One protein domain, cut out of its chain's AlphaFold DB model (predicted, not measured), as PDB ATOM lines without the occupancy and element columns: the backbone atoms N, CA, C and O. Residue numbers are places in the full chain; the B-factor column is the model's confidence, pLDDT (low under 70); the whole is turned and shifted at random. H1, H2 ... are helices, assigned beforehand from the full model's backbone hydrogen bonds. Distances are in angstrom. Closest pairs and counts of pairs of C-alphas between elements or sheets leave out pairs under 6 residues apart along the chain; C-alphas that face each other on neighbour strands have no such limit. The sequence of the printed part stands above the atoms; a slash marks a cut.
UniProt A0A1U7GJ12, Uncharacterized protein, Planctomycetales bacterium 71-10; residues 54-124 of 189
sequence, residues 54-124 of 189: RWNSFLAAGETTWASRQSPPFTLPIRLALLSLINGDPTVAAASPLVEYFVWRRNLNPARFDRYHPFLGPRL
ATOM      1  N   ARG A  54     112.157 119.695 178.748       90.12
ATOM      2  CA  ARG A  54     113.106 119.740 179.882       90.12
ATOM      3  C   ARG A  54     114.379 118.934 179.635       90.12
ATOM      4  O   ARG A  54     115.438 119.334 180.096       90.12
ATOM      5  N   TRP A  55     114.271 117.800 178.948       93.06
ATOM      6  CA  TRP A  55     115.432 117.032 178.508       93.06
ATOM      7  C   TRP A  55     116.178 117.784 177.413       93.06
ATOM      8  O   TRP A  55     117.386 117.926 177.526       93.06
ATOM      9  N   ASN A  56     115.477 118.345 176.424       92.00
ATOM     10  CA  ASN A  56     116.133 119.090 175.349       92.00
ATOM     11  C   ASN A  56     116.950 120.285 175.879       92.00
ATOM     12  O   ASN A  56     118.124 120.425 175.553       92.00
ATOM     13  N   SER A  57     116.371 121.098 176.771       93.25
ATOM     14  CA  SER A  57     117.083 122.236 177.371       93.25
ATOM     15  C   SER A  57     118.224 121.815 178.298       93.25
ATOM     16  O   SER A  57     119.256 122.477 178.338       93.25
ATOM     17  N   PHE A  58     118.064 120.710 179.031       95.31
ATOM     18  CA  PHE A  58     119.123 120.161 179.876       95.31
ATOM     19  C   PHE A  58     120.305 119.633 179.051       95.31
ATOM     20  O   PHE A  58     121.457 119.890 179.397       95.31
ATOM     21  N   LEU A  59     120.034 118.918 177.959       94.94
ATOM     22  CA  LEU A  59     121.067 118.357 177.091       94.94
ATOM     23  C   LEU A  59     121.796 119.447 176.303       94.94
ATOM     24  O   LEU A  59     123.021 119.441 176.276       94.94
ATOM     25  N   ALA A  60     121.069 120.431 175.767       93.44
ATOM     26  CA  ALA A  60     121.655 121.571 175.059       93.44
ATOM     27  C   ALA A  60     122.601 122.421 175.930       93.44
ATOM     28  O   ALA A  60     123.436 123.148 175.405       93.44
ATOM     29  N   ALA A  61     122.480 122.340 177.259       93.50
ATOM     30  CA  ALA A  61     123.311 123.095 178.192       93.50
ATOM     31  C   ALA A  61     124.690 122.454 178.474       93.50
ATOM     32  O   ALA A  61     125.511 123.074 179.153       93.50
ATOM     33  N   GLY A  62     124.940 121.236 177.974       92.75
ATOM     34  CA  GLY A  62     126.250 120.575 177.991       92.75
ATOM     35  C   GLY A  62     126.784 120.148 179.367       92.75
ATOM     36  O   GLY A  62     126.118 120.264 180.402       92.75
ATOM     37  N   GLU A  63     128.025 119.652 179.375       92.25
ATOM     38  CA  GLU A  63     128.648 118.976 180.525       92.25
ATOM     39  C   GLU A  63     128.710 119.816 181.808       92.25
ATOM     40  O   GLU A  63     128.464 119.300 182.901       92.25
ATOM     41  N   THR A  64     128.988 121.118 181.703       91.88
ATOM     42  CA  THR A  64     129.043 122.025 182.867       91.88
ATOM     43  C   THR A  64     127.704 122.065 183.608       91.88
ATOM     44  O   THR A  64     127.651 122.089 184.845       91.88
ATOM     45  N   THR A  65     126.603 121.989 182.862       94.38
ATOM     46  CA  THR A  65     125.254 121.901 183.420       94.38
ATOM     47  C   THR A  65     124.954 120.495 183.927       94.38
ATOM     48  O   THR A  65     124.353 120.348 184.992       94.38
ATOM     49  N   TRP A  66     125.400 119.455 183.223       94.75
ATOM     50  CA  TRP A  66     125.192 118.062 183.635       94.75
ATOM     51  C   TRP A  66     125.877 117.718 184.962       94.75
ATOM     52  O   TRP A  66     125.361 116.896 185.724       94.75
ATOM     53  N   ALA A  67     127.018 118.352 185.247       94.25
ATOM     54  CA  ALA A  67     127.758 118.208 186.498       94.25
ATOM     55  C   ALA A  67     127.110 118.946 187.675       94.25
ATOM     56  O   ALA A  67     127.148 118.460 188.806       94.25
ATOM     57  N   SER A  68     126.512 120.110 187.420       95.12
ATOM     58  CA  SER A  68     126.006 121.006 188.467       95.12
ATOM     59  C   SER A  68     124.508 120.864 188.741       95.12
ATOM     60  O   SER A  68     124.047 121.208 189.831       95.12
ATOM     61  N   ARG A  69     123.726 120.357 187.781       95.62
ATOM     62  CA  ARG A  69     122.271 120.218 187.900       95.62
ATOM     63  C   ARG A  69     121.832 118.764 187.896       95.62
ATOM     64  O   ARG A  69     122.350 117.918 187.175       95.62
ATOM     65  N   GLN A  70     120.791 118.491 188.678       95.44
ATOM     66  CA  GLN A  70     120.106 117.209 188.629       95.44
ATOM     67  C   GLN A  70     119.437 117.031 187.261       95.44
ATOM     68  O   GLN A  70     118.741 117.930 186.782       95.44
ATOM     69  N   SER A  71     119.627 115.861 186.650       94.56
ATOM     70  CA  SER A  71     118.967 115.541 185.391       94.56
ATOM     71  C   SER A  71     117.455 115.427 185.552       94.56
ATOM     72  O   SER A  71     116.964 115.057 186.629       94.56
ATOM     73  N   PRO A  72     116.688 115.722 184.488       95.75
ATOM     74  CA  PRO A  72     115.261 115.461 184.488       95.75
ATOM     75  C   PRO A  72     114.970 113.967 184.742       95.75
ATOM     76  O   PRO A  72     115.825 113.113 184.491       95.75
ATOM     77  N   PRO A  73     113.765 113.616 185.225       93.25
ATOM     78  CA  PRO A  73     113.407 112.224 185.474       93.25
ATOM     79  C   PRO A  73     113.596 111.340 184.234       93.25
ATOM     80  O   PRO A  73     113.135 111.670 183.137       93.25
ATOM     81  N   PHE A  74     114.254 110.194 184.422       91.62
ATOM     82  CA  PHE A  74     114.422 109.180 183.386       91.62
ATOM     83  C   PHE A  74     113.165 108.309 183.300       91.62
ATOM     84  O   PHE A  74     113.056 107.266 183.945       91.62
ATOM     85  N   THR A  75     112.172 108.796 182.561       91.06
ATOM     86  CA  THR A  75     110.876 108.133 182.387       91.06
ATOM     87  C   THR A  75     110.945 107.015 181.342       91.06
ATOM     88  O   THR A  75     111.889 106.925 180.555       91.06
ATOM     89  N   LEU A  76     109.923 106.152 181.314       88.88
ATOM     90  CA  LEU A  76     109.836 105.048 180.354       88.88
ATOM     91  C   LEU A  76     109.938 105.501 178.880       88.88
ATOM     92  O   LEU A  76     110.703 104.869 178.155       88.88
ATOM     93  N   PRO A  77     109.285 106.595 178.430       88.25
ATOM     94  CA  PRO A  77     109.447 107.085 177.058       88.25
ATOM     95  C   PRO A  77     110.899 107.416 176.699       88.25
ATOM     96  O   PRO A  77     111.374 107.024 175.639       88.25
ATOM     97  N   ILE A  78     111.643 108.055 177.609       90.19
ATOM     98  CA  ILE A  78     113.060 108.393 177.389       90.19
ATOM     99  C   ILE A  78     113.907 107.129 177.312       90.19
ATOM    100  O   ILE A  78     114.809 107.032 176.485       90.19
ATOM    101  N   ARG A  79     113.599 106.133 178.146       90.56
ATOM    102  CA  ARG A  79     114.265 104.834 178.088       90.56
ATOM    103  C   ARG A  79     114.032 104.136 176.750       90.56
ATOM    104  O   ARG A  79     114.981 103.577 176.210       90.56
ATOM    105  N   LEU A  80     112.802 104.146 176.239       90.75
ATOM    106  CA  LEU A  80     112.478 103.545 174.944       90.75
ATOM    107  C   LEU A  80     113.160 104.295 173.797       90.75
ATOM    108  O   LEU A  80     113.788 103.639 172.976       90.75
ATOM    109  N   ALA A  81     113.137 105.632 173.807       89.50
ATOM    110  CA  ALA A  81     113.826 106.464 172.818       89.50
ATOM    111  C   ALA A  81     115.348 106.233 172.817       89.50
ATOM    112  O   ALA A  81     115.971 106.089 171.768       89.50
ATOM    113  N   LEU A  82     115.961 106.134 174.000       91.62
ATOM    114  CA  LEU A  82     117.384 105.823 174.121       91.62
ATOM    115  C   LEU A  82     117.702 104.417 173.593       91.62
ATOM    116  O   LEU A  82     118.688 104.229 172.890       91.62
ATOM    117  N   LEU A  83     116.872 103.422 173.918       91.25
ATOM    118  CA  LEU A  83     117.063 102.055 173.433       91.25
ATOM    119  C   LEU A  83     116.855 101.943 171.919       91.25
ATOM    120  O   LEU A  83     117.624 101.237 171.274       91.25
ATOM    121  N   SER A  84     115.853 102.616 171.345       91.12
ATOM    122  CA  SER A  84     115.640 102.623 169.892       91.12
ATOM    123  C   SER A  84     116.809 103.271 169.166       91.12
ATOM    124  O   SER A  84     117.226 102.780 168.127       91.12
ATOM    125  N   LEU A  85     117.367 104.332 169.746       90.06
ATOM    126  CA  LEU A  85     118.507 105.035 169.190       90.06
ATOM    127  C   LEU A  85     119.785 104.181 169.231       90.06
ATOM    128  O   LEU A  85     120.455 104.047 168.217       90.06
ATOM    129  N   ILE A  86     120.086 103.544 170.370       90.25
ATOM    130  CA  ILE A  86     121.270 102.676 170.517       90.25
ATOM    131  C   ILE A  86     121.177 101.422 169.634       90.25
ATOM    132  O   ILE A  86     122.192 100.954 169.129       90.25
ATOM    133  N   ASN A  87     119.977 100.861 169.461       90.00
ATOM    134  CA  ASN A  87     119.767  99.686 168.608       90.00
ATOM    135  C   ASN A  87     119.582 100.045 167.120       90.00
ATOM    136  O   ASN A  87     119.442  99.138 166.302       90.00
ATOM    137  N   GLY A  88     119.502 101.337 166.791       88.81
ATOM    138  CA  GLY A  88     119.294 101.845 165.441       88.81
ATOM    139  C   GLY A  88     120.609 102.114 164.713       88.81
ATOM    140  O   GLY A  88     121.555 101.332 164.789       88.81
ATOM    141  N   ASP A  89     120.662 103.233 163.991       86.06
ATOM    142  CA  ASP A  89     121.866 103.658 163.281       86.06
ATOM    143  C   ASP A  89     122.928 104.177 164.274       86.06
ATOM    144  O   ASP A  89     122.675 105.155 164.993       86.06
ATOM    145  N   PRO A  90     124.133 103.575 164.317       84.81
ATOM    146  CA  PRO A  90     125.196 104.000 165.223       84.81
ATOM    147  C   PRO A  90     125.669 105.439 164.973       84.81
ATOM    148  O   PRO A  90     126.121 106.093 165.912       84.81
ATOM    149  N   THR A  91     125.560 105.957 163.745       83.69
ATOM    150  CA  THR A  91     125.958 107.338 163.425       83.69
ATOM    151  C   THR A  91     125.002 108.352 164.053       83.69
ATOM    152  O   THR A  91     125.440 109.326 164.668       83.69
ATOM    153  N   VAL A  92     123.698 108.070 164.000       84.31
ATOM    154  CA  VAL A  92     122.653 108.883 164.639       84.31
ATOM    155  C   VAL A  92     122.759 108.788 166.161       84.31
ATOM    156  O   VAL A  92     122.615 109.793 166.859       84.31
ATOM    157  N   ALA A  93     123.066 107.600 166.691       87.00
ATOM    158  CA  ALA A  93     123.302 107.416 168.119       87.00
ATOM    159  C   ALA A  93     124.508 108.227 168.616       87.00
ATOM    160  O   ALA A  93     124.406 108.882 169.651       87.00
ATOM    161  N   ALA A  94     125.620 108.225 167.874       83.88
ATOM    162  CA  ALA A  94     126.824 108.980 168.225       83.88
ATOM    163  C   ALA A  94     126.608 110.503 168.192       83.88
ATOM    164  O   ALA A  94     127.196 111.215 168.999       83.88
ATOM    165  N   ALA A  95     125.746 110.996 167.300       85.81
ATOM    166  CA  ALA A  95     125.412 112.418 167.200       85.81
ATOM    167  C   ALA A  95     124.354 112.883 168.220       85.81
ATOM    168  O   ALA A  95     124.040 114.072 168.286       85.81
ATOM    169  N   SER A  96     123.757 111.970 168.991       89.94
ATOM    170  CA  SER A  96     122.668 112.314 169.900       89.94
ATOM    171  C   SER A  96     123.176 112.827 171.252       89.94
ATOM    172  O   SER A  96     123.805 112.062 171.994       89.94
ATOM    173  N   PRO A  97     122.775 114.043 171.674       92.44
ATOM    174  CA  PRO A  97     123.122 114.580 172.991       92.44
ATOM    175  C   PRO A  97     122.627 113.701 174.146       92.44
ATOM    176  O   PRO A  97     123.194 113.695 175.235       92.44
ATOM    177  N   LEU A  98     121.546 112.939 173.926       92.81
ATOM    178  CA  LEU A  98     121.020 112.020 174.931       92.81
ATOM    179  C   LEU A  98     121.999 110.870 175.184       92.81
ATOM    180  O   LEU A  98     122.265 110.539 176.339       92.81
ATOM    181  N   VAL A  99     122.532 110.267 174.118       92.31
ATOM    182  CA  VAL A  99     123.517 109.180 174.223       92.31
ATOM    183  C   VAL A  99     124.803 109.716 174.832       92.31
ATOM    184  O   VAL A  99     125.302 109.113 175.780       92.31
ATOM    185  N   GLU A 100     125.272 110.872 174.365       92.44
ATOM    186  CA  GLU A 100     126.440 111.569 174.912       92.44
ATOM    187  C   GLU A 100     126.315 111.784 176.428       92.44
ATOM    188  O   GLU A 100     127.194 111.377 177.189       92.44
ATOM    189  N   TYR A 101     125.174 112.299 176.900       94.00
ATOM    190  CA  TYR A 101     124.912 112.464 178.329       94.00
ATOM    191  C   TYR A 101     124.980 111.138 179.107       94.00
ATOM    192  O   TYR A 101     125.564 111.077 180.193       94.00
ATOM    193  N   PHE A 102     124.389 110.054 178.589       94.38
ATOM    194  CA  PHE A 102     124.422 108.755 179.274       94.38
ATOM    195  C   PHE A 102     125.813 108.117 179.269       94.38
ATOM    196  O   PHE A 102     126.191 107.489 180.262       94.38
ATOM    197  N   VAL A 103     126.589 108.318 178.205       93.19
ATOM    198  CA  VAL A 103     128.001 107.931 178.142       93.19
ATOM    199  C   VAL A 103     128.806 108.716 179.181       93.19
ATOM    200  O   VAL A 103     129.480 108.106 180.014       93.19
ATOM    201  N   TRP A 104     128.647 110.041 179.234       92.75
ATOM    202  CA  TRP A 104     129.271 110.903 180.242       92.75
ATOM    203  C   TRP A 104     128.939 110.442 181.671       92.75
ATOM    204  O   TRP A 104     129.833 110.242 182.496       92.75
ATOM    205  N   ARG A 105     127.659 110.158 181.961       93.31
ATOM    206  CA  ARG A 105     127.224 109.631 183.270       93.31
ATOM    207  C   ARG A 105     127.856 108.289 183.612       93.31
ATOM    208  O   ARG A 105     128.172 108.064 184.784       93.31
ATOM    209  N   ARG A 106     128.000 107.397 182.631       92.56
ATOM    210  CA  ARG A 106     128.625 106.088 182.831       92.56
ATOM    211  C   ARG A 106     130.108 106.231 183.154       92.56
ATOM    212  O   ARG A 106     130.570 105.573 184.082       92.56
ATOM    213  N   ASN A 107     130.816 107.131 182.478       91.75
ATOM    214  CA  ASN A 107     132.250 107.355 182.683       91.75
ATOM    215  C   ASN A 107     132.610 107.847 184.091       91.75
ATOM    216  O   ASN A 107     133.691 107.538 184.581       91.75
ATOM    217  N   LEU A 108     131.702 108.549 184.780       90.88
ATOM    218  CA  LEU A 108     131.929 108.971 186.169       90.88
ATOM    219  C   LEU A 108     132.039 107.787 187.142       90.88
ATOM    220  O   LEU A 108     132.793 107.846 188.111       90.88
ATOM    221  N   ASN A 109     131.244 106.732 186.936       92.94
ATOM    222  CA  ASN A 109     131.295 105.512 187.744       92.94
ATOM    223  C   ASN A 109     130.617 104.347 186.994       92.94
ATOM    224  O   ASN A 109     129.412 104.122 187.185       92.94
ATOM    225  N   PRO A 110     131.372 103.581 186.182       91.88
ATOM    226  CA  PRO A 110     130.802 102.532 185.338       91.88
ATOM    227  C   PRO A 110     130.094 101.444 186.148       91.88
ATOM    228  O   PRO A 110     128.970 101.066 185.833       91.88
ATOM    229  N   ALA A 111     130.692 101.009 187.262       92.69
ATOM    230  CA  ALA A 111     130.127  99.964 188.114       92.69
ATOM    231  C   ALA A 111     128.779 100.372 188.729       92.69
ATOM    232  O   ALA A 111     127.847  99.567 188.803       92.69
ATOM    233  N   ARG A 112     128.652 101.631 189.172       93.00
ATOM    234  CA  ARG A 112     127.388 102.159 189.699       93.00
ATOM    235  C   ARG A 112     126.365 102.324 188.583       93.00
ATOM    236  O   ARG A 112     125.204 101.978 188.788       93.00
ATOM    237  N   PHE A 113     126.782 102.846 187.435       94.00
ATOM    238  CA  PHE A 113     125.898 103.048 186.297       94.00
ATOM    239  C   PHE A 113     125.314 101.720 185.806       94.00
ATOM    240  O   PHE A 113     124.093 101.577 185.765       94.00
ATOM    241  N   ASP A 114     126.160 100.727 185.538       93.56
ATOM    242  CA  ASP A 114     125.749  99.426 185.003       93.56
ATOM    243  C   ASP A 114     124.843  98.670 185.997       93.56
ATOM    244  O   ASP A 114     123.879  98.022 185.589       93.56
ATOM    245  N   ARG A 115     125.064  98.838 187.312       95.00
ATOM    246  CA  ARG A 115     124.190  98.288 188.365       95.00
ATOM    247  C   ARG A 115     122.774  98.870 188.336       95.00
ATOM    248  O   ARG A 115     121.814  98.123 188.499       95.00
ATOM    249  N   TYR A 116     122.633 100.187 188.175       93.31
ATOM    250  CA  TYR A 116     121.317 100.846 188.139       93.31
ATOM    251  C   TYR A 116     120.677 100.836 186.743       93.31
ATOM    252  O   TYR A 116     119.473 101.059 186.613       93.31
ATOM    253  N   HIS A 117     121.460 100.538 185.708       91.94
ATOM    254  CA  HIS A 117     121.022 100.521 184.318       91.94
ATOM    255  C   HIS A 117     121.462  99.237 183.589       91.94
ATOM    256  O   HIS A 117     122.164  99.315 182.577       91.94
ATOM    257  N   PRO A 118     120.988  98.052 184.022       91.44
ATOM    258  CA  PRO A 118     121.479  96.761 183.524       91.44
ATOM    259  C   PRO A 118     121.267  96.548 182.017       91.44
ATOM    260  O   PRO A 118     121.988  95.788 181.385       91.44
ATOM    261  N   PHE A 119     120.292  97.238 181.419       89.38
ATOM    262  CA  PHE A 119     119.967  97.115 179.993       89.38
ATOM    263  C   PHE A 119     120.614  98.183 179.103       89.38
ATOM    264  O   PHE A 119     120.530  98.062 177.880       89.38
ATOM    265  N   LEU A 120     121.191  99.233 179.698       89.75
ATOM    266  CA  LEU A 120     121.829 100.338 178.973       89.75
ATOM    267  C   LEU A 120     123.345 100.246 179.063       89.75
ATOM    268  O   LEU A 120     124.010 100.384 178.045       89.75
ATOM    269  N   GLY A 121     123.878  99.973 180.258       85.94
ATOM    270  CA  GLY A 121     125.316  99.929 180.523       85.94
ATOM    271  C   GLY A 121     126.101  99.122 179.486       85.94
ATOM    272  O   GLY A 121     126.940  99.696 178.796       85.94
ATOM    273  N   PRO A 122     125.768  97.835 179.269       85.56
ATOM    274  CA  PRO A 122     126.469  96.999 178.294       85.56
ATOM    275  C   PRO A 122     126.323  97.443 176.833       85.56
ATOM    276  O   PRO A 122     127.138  97.048 176.007       85.56
ATOM    277  N   ARG A 123     125.282  98.219 176.504       87.69
ATOM    278  CA  ARG A 123     124.956  98.624 175.126       87.69
ATOM    279  C   ARG A 123     125.496  99.999 174.750       87.69
ATOM    280  O   ARG A 123     125.580 100.307 173.568       87.69
ATOM    281  N   LEU A 124     125.827 100.833 175.732       86.88
ATOM    282  CA  LEU A 124     126.442 102.128 175.466       86.88
ATOM    283  C   LEU A 124     127.889 101.937 174.989       86.88
ATOM    284  O   LEU A 124     128.579 101.052 175.516       86.88
TER     285      LEU A 124
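What this domain is: This is residues 54 to 124 of the 189 residues of an uncharacterized protein of Planctomycetales bacterium 71-10 (UniProt A0A1U7GJ12). Short helices are gathered round one longer helix, H5, which runs through the middle of a rounded body; H1 and H3 meet the beginning of H5 nearly at right angles, and H6 makes a corner at its end. H2 turns off from H1 and H4 turns off from H3, each making a corner, while residues 117 to 124, which hold no named helix, follow H6 to the end of the printed part. The printed part has 71 residues with six named helices, H1 to H6 in order along the chain, and no named strand; its class is all helix. It is compact, with a radius of gyration of the C-alphas of 11.6 A and spans of 29 by 26 by 21 A.

How they stand to each other: H1, residues 54 to 60, and H2, residues 62 to 68, only just touch, only at the corner by their link, with 3 pairs of C-alphas within 8 A; the closest are those of Phe 58 and Thr 65, 7.3 A apart. Their lines stand at a steep tilt of 63 degrees, opposite ways. H1 touches H5, residues 97 to 108, through residues 97 to 101 of H5 alone, about perpendicular at 79 degrees; the closest C-alphas, of Leu 59 and Pro 97, are 5.9 A apart. H2 and H5 are close but not clearly touching, the closest C-alphas, of Trp 66 and Tyr 101, being 7.7 A apart. H3, residues 76 to 86, is apart from H1 and H2. H3 only just touches H5, with 3 pairs of C-alphas within 8 A and through residues 98 to 99 of H5 alone, about perpendicular at 89 degrees; the closest C-alphas are those of Leu 82 and Val 99, 7.0 A apart. H4, residues 90 to 94, only just touches H3, with 3 such pairs and only at the corner, the closest C-alphas, of Leu 85 and Ala 93, being 5.5 A apart. H6, residues 110 to 116, only just touches H5, again with 3 pairs and only at the corner, through residues 105 to 106 of H5 alone; the C-alphas of Arg 106 and Phe 113 are the closest, 5.4 A apart. In H1, H2, H3, H4, H5 and H6 every O i to N i+4 pair is within hydrogen-bond range.

Where its parts are: H1 begins at C-alpha 54, at (113.106, 119.740, 179.882), and measures 10.0 A; H2 measures 10.5 A. H3 measures 15.3 A and H4 6.0 A. H5, the longest helix, measures 16.8 A from C-alpha 97, at (123.122, 114.580, 172.991), to C-alpha 108. H6 measures 10.0 A and ends at C-alpha 116, at (121.317, 100.846, 188.139).

The domain as a whole: The two C-alphas farthest apart, those of Ser 68 and Asp 89, are 30.9 A apart. The printed part has no cut. The link from H2 to H3, 7 residues, is short; the other links are tight. The mean pLDDT of the printed part is 91.3, and no printed residue is under 70.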